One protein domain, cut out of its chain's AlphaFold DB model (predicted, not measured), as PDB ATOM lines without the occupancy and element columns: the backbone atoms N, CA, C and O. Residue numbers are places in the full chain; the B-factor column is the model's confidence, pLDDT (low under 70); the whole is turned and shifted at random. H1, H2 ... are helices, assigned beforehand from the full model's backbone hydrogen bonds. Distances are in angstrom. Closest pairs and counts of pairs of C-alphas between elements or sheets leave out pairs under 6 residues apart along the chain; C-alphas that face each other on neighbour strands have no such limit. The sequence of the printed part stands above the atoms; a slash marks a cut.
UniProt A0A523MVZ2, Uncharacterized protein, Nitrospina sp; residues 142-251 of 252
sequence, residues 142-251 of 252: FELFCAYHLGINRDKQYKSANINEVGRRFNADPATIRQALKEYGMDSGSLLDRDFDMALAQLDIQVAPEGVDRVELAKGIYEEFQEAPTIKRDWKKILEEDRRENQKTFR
ATOM      1  N   PHE A 142     128.218 144.328 123.198       90.75
ATOM      2  CA  PHE A 142     129.420 144.449 124.029       90.75
ATOM      3  C   PHE A 142     129.127 145.123 125.375       90.75
ATOM      4  O   PHE A 142     129.558 144.647 126.424       90.75
ATOM      5  N   GLU A 143     128.370 146.222 125.369       90.94
ATOM      6  CA  GLU A 143     128.034 146.918 126.611       90.94
ATOM      7  C   GLU A 143     127.136 146.065 127.504       90.94
ATOM      8  O   GLU A 143     127.307 146.062 128.725       90.94
ATOM      9  N   LEU A 144     126.200 145.325 126.903       91.06
ATOM     10  CA  LEU A 144     125.347 144.389 127.622       91.06
ATOM     11  C   LEU A 144     126.169 143.262 128.253       91.06
ATOM     12  O   LEU A 144     125.964 142.954 129.426       91.06
ATOM     13  N   PHE A 145     127.126 142.702 127.510       91.19
ATOM     14  CA  PHE A 145     128.064 141.698 128.007       91.19
ATOM     15  C   PHE A 145     128.858 142.216 129.212       91.19
ATOM     16  O   PHE A 145     128.871 141.592 130.273       91.19
ATOM     17  N   CYS A 146     129.444 143.408 129.088       91.56
ATOM     18  CA  CYS A 146     130.207 144.035 130.163       91.56
ATOM     19  C   CYS A 146     129.355 144.276 131.411       91.56
ATOM     20  O   CYS A 146     129.785 143.993 132.526       91.56
ATOM     21  N   ALA A 147     128.146 144.811 131.230       91.44
ATOM     22  CA  ALA A 147     127.266 145.157 132.336       91.44
ATOM     23  C   ALA A 147     126.723 143.917 133.053       91.44
ATOM     24  O   ALA A 147     126.682 143.899 134.279       91.44
ATOM     25  N   TYR A 148     126.282 142.911 132.295       91.00
ATOM     26  CA  TYR A 148     125.573 141.754 132.836       91.00
ATOM     27  C   TYR A 148     126.516 140.633 133.284       91.00
ATOM     28  O   TYR A 148     126.334 140.095 134.372       91.00
ATOM     29  N   HIS A 149     127.534 140.301 132.482       90.19
ATOM     30  CA  HIS A 149     128.428 139.174 132.768       90.19
ATOM     31  C   HIS A 149     129.691 139.588 133.505       90.19
ATOM     32  O   HIS A 149     130.073 138.930 134.466       90.19
ATOM     33  N   LEU A 150     130.320 140.694 133.108       89.56
ATOM     34  CA  LEU A 150     131.567 141.145 133.737       89.56
ATOM     35  C   LEU A 150     131.342 142.076 134.937       89.56
ATOM     36  O   LEU A 150     132.285 142.391 135.656       89.56
ATOM     37  N   GLY A 151     130.107 142.539 135.159       88.12
ATOM     38  CA  GLY A 151     129.783 143.471 136.239       88.12
ATOM     39  C   GLY A 151     130.488 144.825 136.106       88.12
ATOM     40  O   GLY A 151     130.734 145.499 137.100       88.12
ATOM     41  N   ILE A 152     130.866 145.245 134.899       88.56
ATOM     42  CA  ILE A 152     131.518 146.542 134.701       88.56
ATOM     43  C   ILE A 152     130.438 147.614 134.655       88.56
ATOM     44  O   ILE A 152     129.628 147.672 133.724       88.56
ATOM     45  N   ASN A 153     130.426 148.484 135.661       85.31
ATOM     46  CA  ASN A 153     129.472 149.581 135.742       85.31
ATOM     47  C   ASN A 153     129.871 150.747 134.814       85.31
ATOM     48  O   ASN A 153     130.957 150.769 134.234       85.31
ATOM     49  N   ARG A 154     128.994 151.746 134.665       81.62
ATOM     50  CA  ARG A 154     129.251 152.941 133.839       81.62
ATOM     51  C   ARG A 154     130.488 153.728 134.296       81.62
ATOM     52  O   ARG A 154     131.153 154.338 133.467       81.62
ATOM     53  N   ASP A 155     130.833 153.621 135.578       83.12
ATOM     54  CA  ASP A 155     132.018 154.234 136.189       83.12
ATOM     55  C   ASP A 155     133.308 153.420 135.966       83.12
ATOM     56  O   ASP A 155     134.326 153.684 136.598       83.12
ATOM     57  N   LYS A 156     133.271 152.395 135.098       83.69
ATOM     58  CA  LYS A 156     134.367 151.443 134.818       83.69
ATOM     59  C   LYS A 156     134.841 150.618 136.021       83.69
ATOM     60  O   LYS A 156     135.816 149.876 135.922       83.69
ATOM     61  N   GLN A 157     134.141 150.709 137.147       84.12
ATOM     62  CA  GLN A 157     134.386 149.889 138.325       84.12
ATOM     63  C   GLN A 157     133.661 148.550 138.224       84.12
ATOM     64  O   GLN A 157     132.592 148.442 137.614       84.12
ATOM     65  N   TYR A 158     134.239 147.541 138.866       86.25
ATOM     66  CA  TYR A 158     133.605 146.244 139.025       86.25
ATOM     67  C   TYR A 158     132.532 146.302 140.119       86.25
ATOM     68  O   TYR A 158     132.798 146.683 141.259       86.25
ATOM     69  N   LYS A 159     131.313 145.906 139.765       84.62
ATOM     70  CA  LYS A 159     130.174 145.720 140.657       84.62
ATOM     71  C   LYS A 159     129.253 144.661 140.057       84.62
ATOM     72  O   LYS A 159     128.714 144.855 138.971       84.62
ATOM     73  N   SER A 160     129.014 143.570 140.785       79.94
ATOM     74  CA  SER A 160     128.034 142.557 140.378       79.94
ATOM     75  C   SER A 160     126.675 143.215 140.123       79.94
ATOM     76  O   SER A 160     126.102 143.797 141.048       79.94
ATOM     77  N   ALA A 161     126.178 143.144 138.889       82.56
ATOM     78  CA  ALA A 161     124.928 143.780 138.500       82.56
ATOM     79  C   ALA A 161     123.804 142.749 138.378       82.56
ATOM     80  O   ALA A 161     123.980 141.667 137.824       82.56
ATOM     81  N   ASN A 162     122.616 143.101 138.866       87.06
ATOM     82  CA  ASN A 162     121.410 142.305 138.632       87.06
ATOM     83  C   ASN A 162     120.748 142.713 137.300       87.06
ATOM     84  O   ASN A 162     120.849 143.866 136.882       87.06
ATOM     85  N   ILE A 163     119.980 141.819 136.666       87.19
ATOM     86  CA  ILE A 163     119.199 142.127 135.457       87.19
ATOM     87  C   ILE A 163     118.323 143.381 135.588       87.19
ATOM     88  O   ILE A 163     118.148 144.119 134.622       87.19
ATOM     89  N   ASN A 164     117.806 143.661 136.786       89.44
ATOM     90  CA  ASN A 164     117.033 144.875 137.049       89.44
ATOM     91  C   ASN A 164     117.905 146.141 137.013       89.44
ATOM     92  O   ASN A 164     117.463 147.184 136.536       89.44
ATOM     93  N   GLU A 165     119.141 146.065 137.510       89.19
ATOM     94  CA  GLU A 165     120.098 147.177 137.476       89.19
ATOM     95  C   GLU A 165     120.593 147.427 136.049       89.19
ATOM     96  O   GLU A 165     120.649 148.572 135.604       89.19
ATOM     97  N   VAL A 166     120.854 146.352 135.302       89.25
ATOM     98  CA  VAL A 166     121.180 146.402 133.872       89.25
ATOM     99  C   VAL A 166     120.020 147.014 133.079       89.25
ATOM    100  O   VAL A 166     120.236 147.933 132.294       89.25
ATOM    101  N   GLY A 167     118.777 146.602 133.342       88.88
ATOM    102  CA  GLY A 167     117.588 147.187 132.714       88.88
ATOM    103  C   GLY A 167     117.465 148.694 132.955       88.88
ATOM    104  O   GLY A 167     117.251 149.457 132.016       88.88
ATOM    105  N   ARG A 168     117.714 149.156 134.188       90.00
ATOM    106  CA  ARG A 168     117.759 150.598 134.501       90.00
ATOM    107  C   ARG A 168     118.864 151.326 133.737       90.00
ATOM    108  O   ARG A 168     118.635 152.441 133.278       90.00
ATOM    109  N   ARG A 169     120.043 150.713 133.579       88.19
ATOM    110  CA  ARG A 169     121.175 151.303 132.845       88.19
ATOM    111  C   ARG A 169     120.867 151.500 131.362       88.19
ATOM    112  O   ARG A 169     121.199 152.547 130.817       88.19
ATOM    113  N   PHE A 170     120.237 150.513 130.733       89.00
ATOM    114  CA  PHE A 170     119.885 150.554 129.311       89.00
ATOM    115  C   PHE A 170     118.494 151.145 129.041       89.00
ATOM    116  O   PHE A 170     118.056 151.161 127.896       89.00
ATOM    117  N   ASN A 171     117.800 151.635 130.078       90.25
ATOM    118  CA  ASN A 171     116.417 152.113 130.000       90.25
ATOM    119  C   ASN A 171     115.485 151.106 129.290       90.25
ATOM    120  O   ASN A 171     114.686 151.468 128.428       90.25
ATOM    121  N   ALA A 172     115.631 149.825 129.632       89.81
ATOM    122  CA  ALA A 172     114.914 148.717 129.018       89.81
ATOM    123  C   ALA A 172     114.335 147.778 130.082       89.81
ATOM    124  O   ALA A 172     114.930 147.555 131.140       89.81
ATOM    125  N   ASP A 173     113.178 147.188 129.786       91.19
ATOM    126  CA  ASP A 173     112.558 146.212 130.672       91.19
ATOM    127  C   ASP A 173     113.444 144.968 130.854       91.19
ATOM    128  O   ASP A 173     114.074 144.509 129.894       91.19
ATOM    129  N   PRO A 174     113.442 144.327 132.039       89.56
ATOM    130  CA  PRO A 174     114.201 143.096 132.272       89.56
ATOM    131  C   PRO A 174     113.877 141.979 131.269       89.56
ATOM    132  O   PRO A 174     114.729 141.148 130.966       89.56
ATOM    133  N   ALA A 175     112.649 141.945 130.739       89.94
ATOM    134  CA  ALA A 175     112.263 141.013 129.682       89.94
ATOM    135  C   ALA A 175     113.006 141.291 128.364       89.94
ATOM    136  O   ALA A 175     113.506 140.355 127.743       89.94
ATOM    137  N   THR A 176     113.142 142.562 127.986       90.81
ATOM    138  CA  THR A 176     113.907 143.004 126.814       90.81
ATOM    139  C   THR A 176     115.390 142.696 126.975       90.81
ATOM    140  O   THR A 176     116.010 142.220 126.031       90.81
ATOM    141  N   ILE A 177     115.949 142.866 128.181       91.31
ATOM    142  CA  ILE A 177     117.334 142.467 128.478       91.31
ATOM    143  C   ILE A 177     117.530 140.958 128.285       91.31
ATOM    144  O   ILE A 177     118.477 140.550 127.619       91.31
ATOM    145  N   ARG A 178     116.622 140.114 128.801       89.75
ATOM    146  CA  ARG A 178     116.684 138.654 128.575       89.75
ATOM    147  C   ARG A 178     116.600 138.294 127.097       89.75
ATOM    148  O   ARG A 178     117.317 137.405 126.647       89.75
ATOM    149  N   GLN A 179     115.726 138.971 126.360       90.50
ATOM    150  CA  GLN A 179     115.584 138.760 124.925       90.50
ATOM    151  C   GLN A 179     116.869 139.145 124.183       90.50
ATOM    152  O   GLN A 179     117.345 138.361 123.373       90.50
ATOM    153  N   ALA A 180     117.470 140.291 124.514       90.06
ATOM    154  CA  ALA A 180     118.746 140.726 123.953       90.06
ATOM    155  C   ALA A 180     119.877 139.734 124.262       90.06
ATOM    156  O   ALA A 180     120.598 139.331 123.357       90.06
ATOM    157  N   LEU A 181     119.982 139.262 125.512       89.50
ATOM    158  CA  LEU A 181     120.958 138.236 125.899       89.50
ATOM    159  C   LEU A 181     120.789 136.959 125.070       89.50
ATOM    160  O   LEU A 181     121.772 136.417 124.578       89.50
ATOM    161  N   LYS A 182     119.550 136.508 124.868       89.19
ATOM    162  CA  LYS A 182     119.255 135.328 124.049       89.19
ATOM    163  C   LYS A 182     119.583 135.546 122.571       89.19
ATOM    164  O   LYS A 182     120.160 134.669 121.940       89.19
ATOM    165  N   GLU A 183     119.222 136.697 122.007       87.81
ATOM    166  CA  GLU A 183     119.505 137.019 120.602       87.81
ATOM    167  C   GLU A 183     121.002 137.150 120.318       87.81
ATOM    168  O   GLU A 183     121.446 136.808 119.224       87.81
ATOM    169  N   TYR A 184     121.781 137.587 121.307       85.88
ATOM    170  CA  TYR A 184     123.234 137.686 121.202       85.88
ATOM    171  C   TYR A 184     123.983 136.419 121.641       85.88
ATOM    172  O   TYR A 184     125.211 136.425 121.634       85.88
ATOM    173  N   GLY A 185     123.288 135.341 122.028       85.25
ATOM    174  CA  GLY A 185     123.927 134.101 122.496       85.25
ATOM    175  C   GLY A 185     124.690 134.259 123.818       85.25
ATOM    176  O   GLY A 185     125.633 133.525 124.094       85.25
ATOM    177  N   MET A 186     124.294 135.238 124.628       88.69
ATOM    178  CA  MET A 186     124.860 135.555 125.941       88.69
ATOM    179  C   MET A 186     123.940 135.105 127.083       88.69
ATOM    180  O   MET A 186     124.142 135.499 128.230       88.69
ATOM    181  N   ASP A 187     122.880 134.351 126.803       88.00
ATOM    182  CA  ASP A 187     122.049 133.774 127.853       88.00
ATOM    183  C   ASP A 187     122.768 132.611 128.547       88.00
ATOM    184  O   ASP A 187     123.694 132.007 128.009       88.00
ATOM    185  N   SER A 188     122.314 132.275 129.754       78.81
ATOM    186  CA  SER A 188     122.924 131.227 130.572       78.81
ATOM    187  C   SER A 188     123.035 129.877 129.856       78.81
ATOM    188  O   SER A 188     123.989 129.159 130.116       78.81
ATOM    189  N   GLY A 189     122.101 129.527 128.962       80.31
ATOM    190  CA  GLY A 189     122.171 128.284 128.195       80.31
ATOM    191  C   GLY A 189     123.271 128.329 127.137       80.31
ATOM    192  O   GLY A 189     124.127 127.450 127.103       80.31
ATOM    193  N   SER A 190     123.301 129.394 126.335       82.94
ATOM    194  CA  SER A 190     124.314 129.575 125.285       82.94
ATOM    195  C   SER A 190     125.743 129.664 125.832       82.94
ATOM    196  O   SER A 190     126.677 129.227 125.165       82.94
ATOM    197  N   LEU A 191     125.923 130.190 127.050       82.75
ATOM    198  CA  LEU A 191     127.226 130.202 127.723       82.75
ATOM    199  C   LEU A 191     127.739 128.797 128.047       82.75
ATOM    200  O   LEU A 191     128.932 128.548 127.916       82.75
ATOM    201  N   LEU A 192     126.856 127.884 128.462       80.19
ATOM    202  CA  LEU A 192     127.239 126.514 128.820       80.19
ATOM    203  C   LEU A 192     127.643 125.681 127.596       80.19
ATOM    204  O   LEU A 192     128.476 124.779 127.697       80.19
ATOM    205  N   ASP A 193     127.064 125.998 126.441       81.00
ATOM    206  CA  ASP A 193     127.376 125.371 125.155       81.00
ATOM    207  C   ASP A 193     128.569 126.049 124.446       81.00
ATOM    208  O   ASP A 193     128.830 125.812 123.266       81.00
ATOM    209  N   ARG A 194     129.312 126.918 125.135       82.69
ATOM    210  CA  ARG A 194     130.508 127.569 124.596       82.69
ATOM    211  C   ARG A 194     131.751 127.119 125.329       82.69
ATOM    212  O   ARG A 194     131.735 126.922 126.540       82.69
ATOM    213  N   ASP A 195     132.838 126.978 124.582       84.81
ATOM    214  CA  ASP A 195     134.152 126.692 125.153       84.81
ATOM    215  C   ASP A 195     134.807 127.987 125.651       84.81
ATOM    216  O   ASP A 195     135.806 128.453 125.119       84.81
ATOM    217  N   PHE A 196     134.147 128.640 126.608       85.38
ATOM    218  CA  PHE A 196     134.564 129.923 127.160       85.38
ATOM    219  C   PHE A 196     134.372 129.926 128.675       85.38
ATOM    220  O   PHE A 196     133.251 129.759 129.166       85.38
ATOM    221  N   ASP A 197     135.453 130.144 129.424       88.31
ATOM    222  CA  ASP A 197     135.402 130.197 130.883       88.31
ATOM    223  C   ASP A 197     134.970 131.589 131.361       88.31
ATOM    224  O   ASP A 197     135.770 132.499 131.588       88.31
ATOM    225  N   MET A 198     133.657 131.746 131.538       88.69
ATOM    226  CA  MET A 198     133.075 132.983 132.055       88.69
ATOM    227  C   MET A 198     133.589 133.336 133.459       88.69
ATOM    228  O   MET A 198     133.703 134.514 133.793       88.69
ATOM    229  N   ALA A 199     133.890 132.338 134.293       88.56
ATOM    230  CA  ALA A 199     134.354 132.582 135.652       88.56
ATOM    231  C   ALA A 199     135.788 133.126 135.653       88.56
ATOM    232  O   ALA A 199     136.088 134.043 136.419       88.56
ATOM    233  N   LEU A 200     136.647 132.614 134.768       89.75
ATOM    234  CA  LEU A 200     138.000 133.136 134.584       89.75
ATOM    235  C   LEU A 200     137.973 134.588 134.089       89.75
ATOM    236  O   LEU A 200     138.611 135.449 134.688       89.75
ATOM    237  N   ALA A 201     137.131 134.890 133.099       91.25
ATOM    238  CA  ALA A 201     136.928 136.254 132.616       91.25
ATOM    239  C   ALA A 201     136.451 137.220 133.721       91.25
ATOM    240  O   ALA A 201     136.917 138.357 133.826       91.25
ATOM    241  N   GLN A 202     135.522 136.778 134.577       90.81
ATOM    242  CA  GLN A 202     135.083 137.561 135.736       90.81
ATOM    243  C   GLN A 202     136.216 137.784 136.740       90.81
ATOM    244  O   GLN A 202     136.339 138.891 137.270       90.81
ATOM    245  N   LEU A 203     137.043 136.762 136.991       91.06
ATOM    246  CA  LEU A 203     138.203 136.865 137.872       91.06
ATOM    247  C   LEU A 203     139.198 137.896 137.341       91.06
ATOM    248  O   LEU A 203     139.601 138.762 138.113       91.06
ATOM    249  N   ASP A 204     139.530 137.859 136.050       89.50
ATOM    250  CA  ASP A 204     140.452 138.805 135.410       89.50
ATOM    251  C   ASP A 204     139.991 140.252 135.586       89.50
ATOM    252  O   ASP A 204     140.767 141.132 135.971       89.50
ATOM    253  N   ILE A 205     138.691 140.500 135.398       89.94
ATOM    254  CA  ILE A 205     138.110 141.816 135.656       89.94
ATOM    255  C   ILE A 205     138.140 142.153 137.142       89.94
ATOM    256  O   ILE A 205     138.396 143.307 137.471       89.94
ATOM    257  N   GLN A 206     137.880 141.209 138.043       88.19
ATOM    258  CA  GLN A 206     137.826 141.460 139.483       88.19
ATOM    259  C   GLN A 206     139.207 141.775 140.076       88.19
ATOM    260  O   GLN A 206     139.317 142.714 140.870       88.19
ATOM    261  N   VAL A 207     140.247 141.032 139.683       90.50
ATOM    262  CA  VAL A 207     141.629 141.210 140.166       90.50
ATOM    263  C   VAL A 207     142.336 142.400 139.522       90.50
ATOM    264  O   VAL A 207     143.374 142.828 140.031       90.50
ATOM    265  N   ALA A 208     141.783 142.955 138.437       87.81
ATOM    266  CA  ALA A 208     142.308 144.157 137.808       87.81
ATOM    267  C   ALA A 208     142.423 145.300 138.840       87.81
ATOM    268  O   ALA A 208     141.429 145.642 139.499       87.81
ATOM    269  N   PRO A 209     143.613 145.904 139.006       82.62
ATOM    270  CA  PRO A 209     143.812 146.967 139.978       82.62
ATOM    271  C   PRO A 209     143.063 148.246 139.584       82.62
ATOM    272  O   PRO A 209     142.786 148.513 138.411       82.62
ATOM    273  N   GLU A 210     142.752 149.062 140.590       75.88
ATOM    274  CA  GLU A 210     142.222 150.418 140.412       75.88
ATOM    275  C   GLU A 210     143.200 151.229 139.535       75.88
ATOM    276  O   GLU A 210     144.359 151.413 139.904       75.88
ATOM    277  N   GLY A 211     142.754 151.680 138.359       75.00
ATOM    278  CA  GLY A 211     143.577 152.421 137.391       75.00
ATOM    279  C   GLY A 211     143.849 151.690 136.071       75.00
ATOM    280  O   GLY A 211     144.243 152.341 135.106       75.00
ATOM    281  N   VAL A 212     143.588 150.381 135.987       83.06
ATOM    282  CA  VAL A 212     143.550 149.653 134.706       83.06
ATOM    283  C   VAL A 212     142.187 149.852 134.047       83.06
ATOM    284  O   VAL A 212     141.153 149.800 134.722       83.06
ATOM    285  N   ASP A 213     142.159 150.070 132.728       86.50
ATOM    286  CA  ASP A 213     140.895 150.173 132.001       86.50
ATOM    287  C   ASP A 213     140.250 148.787 131.868       86.50
ATOM    288  O   ASP A 213     140.512 148.022 130.940       86.50
ATOM    289  N   ARG A 214     139.366 148.460 132.816       88.06
ATOM    290  CA  ARG A 214     138.599 147.205 132.813       88.06
ATOM    291  C   ARG A 214     137.770 147.043 131.535       88.06
ATOM    292  O   ARG A 214     137.486 145.918 131.143       88.06
ATOM    293  N   VAL A 215     137.401 148.142 130.868       89.44
ATOM    294  CA  VAL A 215     136.680 148.095 129.587       89.44
ATOM    295  C   VAL A 215     137.585 147.582 128.472       89.44
ATOM    296  O   VAL A 215     137.110 146.894 127.576       89.44
ATOM    297  N   GLU A 216     138.879 147.894 128.507       90.56
ATOM    298  CA  GLU A 216     139.841 147.399 127.521       90.56
ATOM    299  C   GLU A 216     140.088 145.899 127.694       90.56
ATOM    300  O   GLU A 216     139.992 145.154 126.721       90.56
ATOM    301  N   LEU A 217     140.259 145.440 128.938       89.12
ATOM    302  CA  LEU A 217     140.302 144.006 129.251       89.12
ATOM    303  C   LEU A 217     139.026 143.299 128.782       89.12
ATOM    304  O   LEU A 217     139.085 142.265 128.123       89.12
ATOM    305  N   ALA A 218     137.866 143.903 129.045       91.12
ATOM    306  CA  ALA A 218     136.587 143.365 128.610       91.12
ATOM    307  C   ALA A 218     136.464 143.243 127.089       91.12
ATOM    308  O   ALA A 218     135.765 142.347 126.630       91.12
ATOM    309  N   LYS A 219     137.115 144.111 126.301       91.50
ATOM    310  CA  LYS A 219     137.124 143.989 124.834       91.50
ATOM    311  C   LYS A 219     137.849 142.728 124.389       91.50
ATOM    312  O   LYS A 219     137.277 141.995 123.595       91.50
ATOM    313  N   GLY A 220     139.039 142.461 124.932       89.06
ATOM    314  CA  GLY A 220     139.787 141.236 124.624       89.06
ATOM    315  C   GLY A 220     139.015 139.984 125.042       89.06
ATOM    316  O   GLY A 220     138.824 139.076 124.245       89.06
ATOM    317  N   ILE A 221     138.444 140.005 126.249       89.88
ATOM    318  CA  ILE A 221     137.573 138.936 126.756       89.88
ATOM    319  C   ILE A 221     136.341 138.741 125.858       89.88
ATOM    320  O   ILE A 221     135.904 137.619 125.630       89.88
ATOM    321  N   TYR A 222     135.745 139.824 125.357       90.00
ATOM    322  CA  TYR A 222     134.578 139.758 124.481       90.00
ATOM    323  C   TYR A 222     134.918 139.278 123.063       90.00
ATOM    324  O   TYR A 222     134.090 138.648 122.410       90.00
ATOM    325  N   GLU A 223     136.118 139.568 122.575       90.06
ATOM    326  CA  GLU A 223     136.626 139.047 121.308       90.06
ATOM    327  C   GLU A 223     136.894 137.545 121.416       90.06
ATOM    328  O   GLU A 223     136.327 136.778 120.643       90.06
ATOM    329  N   GLU A 224     137.602 137.112 122.463       86.38
ATOM    330  CA  GLU A 224     137.785 135.694 122.795       86.38
ATOM    331  C   GLU A 224     136.441 134.995 123.005       86.38
ATOM    332  O   GLU A 224     136.227 133.873 122.544       86.38
ATOM    333  N   PHE A 225     135.483 135.689 123.631       86.88
ATOM    334  CA  PHE A 225     134.108 135.238 123.673       86.88
ATOM    335  C   PHE A 225     133.629 135.010 122.233       86.88
ATOM    336  O   PHE A 225     133.351 133.877 121.874       86.88
ATOM    337  N   GLN A 226     133.560 136.006 121.363       86.19
ATOM    338  CA  GLN A 226     133.017 135.805 120.013       86.19
ATOM    339  C   GLN A 226     133.740 134.739 119.171       86.19
ATOM    340  O   GLN A 226     133.088 134.077 118.362       86.19
ATOM    341  N   GLU A 227     135.035 134.527 119.390       85.38
ATOM    342  CA  GLU A 227     135.827 133.491 118.717       85.38
ATOM    343  C   GLU A 227     135.617 132.082 119.287       85.38
ATOM    344  O   GLU A 227     135.809 131.095 118.570       85.38
ATOM    345  N   ALA A 228     135.190 131.967 120.548       81.56
ATOM    346  CA  ALA A 228     135.026 130.677 121.200       81.56
ATOM    347  C   ALA A 228     134.005 129.794 120.455       81.56
ATOM    348  O   ALA A 228     132.846 130.194 120.250       81.56
ATOM    349  N   PRO A 229     134.388 128.559 120.083       75.12
ATOM    350  CA  PRO A 229     133.505 127.659 119.364       75.12
ATOM    351  C   PRO A 229     132.277 127.317 120.211       75.12
ATOM    352  O   PRO A 229     132.359 127.004 121.403       75.12
ATOM    353  N   THR A 230     131.105 127.352 119.575       66.69
ATOM    354  CA  THR A 230     129.853 126.896 120.189       66.69
ATOM    355  C   THR A 230     129.785 125.382 120.055       66.69
ATOM    356  O   THR A 230     129.363 124.838 119.032       66.69
ATOM    357  N   ILE A 231     130.260 124.682 121.076       62.47
ATOM    358  CA  ILE A 231     130.128 123.237 121.171       62.47
ATOM    359  C   ILE A 231     128.711 122.977 121.668       62.47
ATOM    360  O   ILE A 231     128.447 123.098 122.858       62.47
ATOM    361  N   LYS A 232     127.798 122.573 120.774       55.34
ATOM    362  CA  LYS A 232     126.532 121.959 121.201       55.34
ATOM    363  C   LYS A 232     126.882 120.751 122.061       55.34
ATOM    364  O   LYS A 232     127.174 119.677 121.536       55.34
ATOM    365  N   ARG A 233     126.938 120.939 123.376       49.41
ATOM    366  CA  ARG A 233     127.225 119.864 124.307       49.41
ATOM    367  C   ARG A 233     126.014 118.958 124.225       49.41
ATOM    368  O   ARG A 233     124.899 119.350 124.552       49.41
ATOM    369  N   ASP A 234     126.215 117.752 123.711       46.97
ATOM    370  CA  ASP A 234     125.181 116.728 123.705       46.97
ATOM    371  C   ASP A 234     124.940 116.291 125.159       46.97
ATOM    372  O   ASP A 234     125.424 115.253 125.611       46.97
ATOM    373  N   TRP A 235     124.178 117.091 125.913       48.12
ATOM    374  CA  TRP A 235     123.803 116.862 127.313       48.12
ATOM    375  C   TRP A 235     123.216 115.462 127.533       48.12
ATOM    376  O   TRP A 235     123.393 114.855 128.586       48.12
ATOM    377  N   LYS A 236     122.580 114.902 126.497       52.94
ATOM    378  CA  LYS A 236     122.040 113.539 126.476       52.94
ATOM    379  C   LYS A 236     123.121 112.459 126.607       52.94
ATOM    380  O   LYS A 236     122.850 111.415 127.184       52.94
ATOM    381  N   LYS A 237     124.328 112.701 126.089       48.38
ATOM    382  CA  LYS A 237     125.466 111.774 126.172       48.38
ATOM    383  C   LYS A 237     126.155 111.862 127.538       48.38
ATOM    384  O   LYS A 237     126.495 110.830 128.101       48.38
ATOM    385  N   ILE A 238     126.255 113.069 128.098       46.22
ATOM    386  CA  ILE A 238     126.866 113.318 129.415       46.22
ATOM    387  C   ILE A 238     125.984 112.765 130.548       46.22
ATOM    388  O   ILE A 238     126.486 112.062 131.414       46.22
ATOM    389  N   LEU A 239     124.661 112.972 130.506       51.19
ATOM    390  CA  LEU A 239     123.729 112.412 131.502       51.19
ATOM    391  C   LEU A 239     123.655 110.876 131.474       51.19
ATOM    392  O   LEU A 239     123.445 110.242 132.507       51.19
ATOM    393  N   GLU A 240     123.798 110.272 130.294       45.69
ATOM    394  CA  GLU A 240     123.816 108.815 130.132       45.69
ATOM    395  C   GLU A 240     125.102 108.206 130.715       45.69
ATOM    396  O   GLU A 240     125.063 107.143 131.337       45.69
ATOM    397  N   GLU A 241     126.228 108.907 130.570       42.84
ATOM    398  CA  GLU A 241     127.528 108.500 131.098       42.84
ATOM    399  C   GLU A 241     127.615 108.695 132.625       42.84
ATOM    400  O   GLU A 241     127.996 107.753 133.322       42.84
ATOM    401  N   ASP A 242     127.095 109.807 133.162       42.38
ATOM    402  CA  ASP A 242     126.969 110.059 134.611       42.38
ATOM    403  C   ASP A 242     126.021 109.057 135.298       42.38
ATOM    404  O   ASP A 242     126.310 108.528 136.375       42.38
ATOM    405  N   ARG A 243     124.890 108.712 134.659       49.56
ATOM    406  CA  ARG A 243     123.965 107.679 135.164       49.56
ATOM    407  C   ARG A 243     124.625 106.299 135.216       49.56
ATOM    408  O   ARG A 243     124.320 105.503 136.108       49.56
ATOM    409  N   ARG A 244     125.519 106.006 134.267       51.91
ATOM    410  CA  ARG A 244     126.251 104.737 134.185       51.91
ATOM    411  C   ARG A 244     127.373 104.650 135.222       51.91
ATOM    412  O   ARG A 244     127.621 103.561 135.740       51.91
ATOM    413  N   GLU A 245     128.025 105.762 135.553       44.84
ATOM    414  CA  GLU A 245     129.041 105.802 136.612       44.84
ATOM    415  C   GLU A 245     128.429 105.722 138.015       44.84
ATOM    416  O   GLU A 245     128.911 104.953 138.848       44.84
ATOM    417  N   ASN A 246     127.290 106.376 138.262       51.59
ATOM    418  CA  ASN A 246     126.657 106.349 139.586       51.59
ATOM    419  C   ASN A 246     126.096 104.962 139.976       51.59
ATOM    420  O   ASN A 246     126.008 104.630 141.155       51.59
ATOM    421  N   GLN A 247     125.770 104.097 139.006       51.12
ATOM    422  CA  GLN A 247     125.350 102.713 139.283       51.12
ATOM    423  C   GLN A 247     126.491 101.788 139.735       51.12
ATOM    424  O   GLN A 247     126.216 100.736 140.315       51.12
ATOM    425  N   LYS A 248     127.761 102.150 139.502       54.25
ATOM    426  CA  LYS A 248     128.913 101.361 139.976       54.25
ATOM    427  C   LYS A 248     129.319 101.703 141.410       54.25
ATOM    428  O   LYS A 248     129.875 100.847 142.088       54.25
ATOM    429  N   THR A 249     129.005 102.906 141.890       47.38
ATOM    430  CA  THR A 249     129.428 103.386 143.218       47.38
ATOM    431  C   THR A 249     128.539 102.877 144.361       47.38
ATOM    432  O   THR A 249     129.013 102.743 145.482       47.38
ATOM    433  N   PHE A 250     127.274 102.526 144.098       48.25
ATOM    434  CA  PHE A 250     126.314 102.088 145.133       48.25
ATOM    435  C   PHE A 250     126.077 100.572 145.196       48.25
ATOM    436  O   PHE A 250     125.088 100.119 145.771       48.25
ATOM    437  N   ARG A 251     126.968  99.769 144.607       49.22
ATOM    438  CA  ARG A 251     126.915  98.305 144.715       49.22
ATOM    439  C   ARG A 251     128.223  97.755 145.287       49.22
ATOM    440  O   ARG A 251     128.905  96.971 144.636       49.22
TER     441      ARG A 251
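What this domain is: This is residues 142 to 251 of the 252 residues of an uncharacterized protein of Nitrospina sp (UniProt A0A523MVZ2). A small body of six helices has a helical tail sticking out of it: short helix H1 sits between H2 and H3 on one side and the helical hairpin of H5 and H6 on the other, with little H4 toward the tail's end of the body. Residues 236 to 251, of which 236 to 249 belong to H7, stick out from the body, which without them spans 42 by 29 by 17 A. The printed part has 110 residues with seven named helices, H1 to H7 in order along the chain, and no named strand; the class is all helix. The whole is loose, with a radius of gyration of the C-alphas of 17.2 A, and elongated, spanning 56 by 32 by 27 A.

How they stand to each other: H1, residues 142 to 148, touches H2, residues 163 to 169, at a steep tilt of 52 degrees, opposite ways; the closest C-alphas are those of Ala 147 and Val 166, 6.4 A apart. H2 touches H3, residues 174 to 183, about perpendicular at 82 degrees, with the C-alphas of Gly 167 and Pro 174 closest at 5.3 A. H1 and H3 are close but not clearly touching, Leu 144 to Leu 181 being 7.8 A between C-alphas. H4, residues 188 to 192, touches no helix; its closest C-alpha pair with H3 is Lys 182 and Ser 190, 7.8 A. H5, residues 198 to 207, and H6, residues 214 to 227, form a hairpin at a shallow tilt of 16 degrees, opposite ways, with the C-alphas of Ile 205 and Arg 214 closest at 6.1 A. H6 also touches H1, only just about perpendicular at 73 degrees, the closest C-alphas being Cys 146 and Ala 218 at 6.6 A. H7, residues 235 to 249, touches no helix. Every O i to N i+4 pair is within hydrogen-bond range in H1, H2, H3, H5 and H6; H7 has 8 of 11, and H4 has 0 of 1, with 1 of 2 O i to N i+3 pairs within range.

Where its parts are: H1 begins at C-alpha 142, (129.420, 144.449, 124.029). From first to last C-alpha, H3 measures 14.2 A, H5 14.4 A, H6 19.9 A and H7 21.6 A. H6 begins at C-alpha 214, (138.599, 147.205, 132.813), and H7 ends at C-alpha 249, (129.428, 103.386, 143.218).

The domain as a whole: The C-alphas of Gly 211 and Arg 251 are the two farthest apart, at 57.1 A. Without the residues that stand free, the body has 94 residues and spans 42 by 29 by 17 A. The printed part has no cut. The link from H1 to H2, residues 149 to 162, is long. Mean pLDDT of the printed part is 79.9; residues 230 to 251 are under 70.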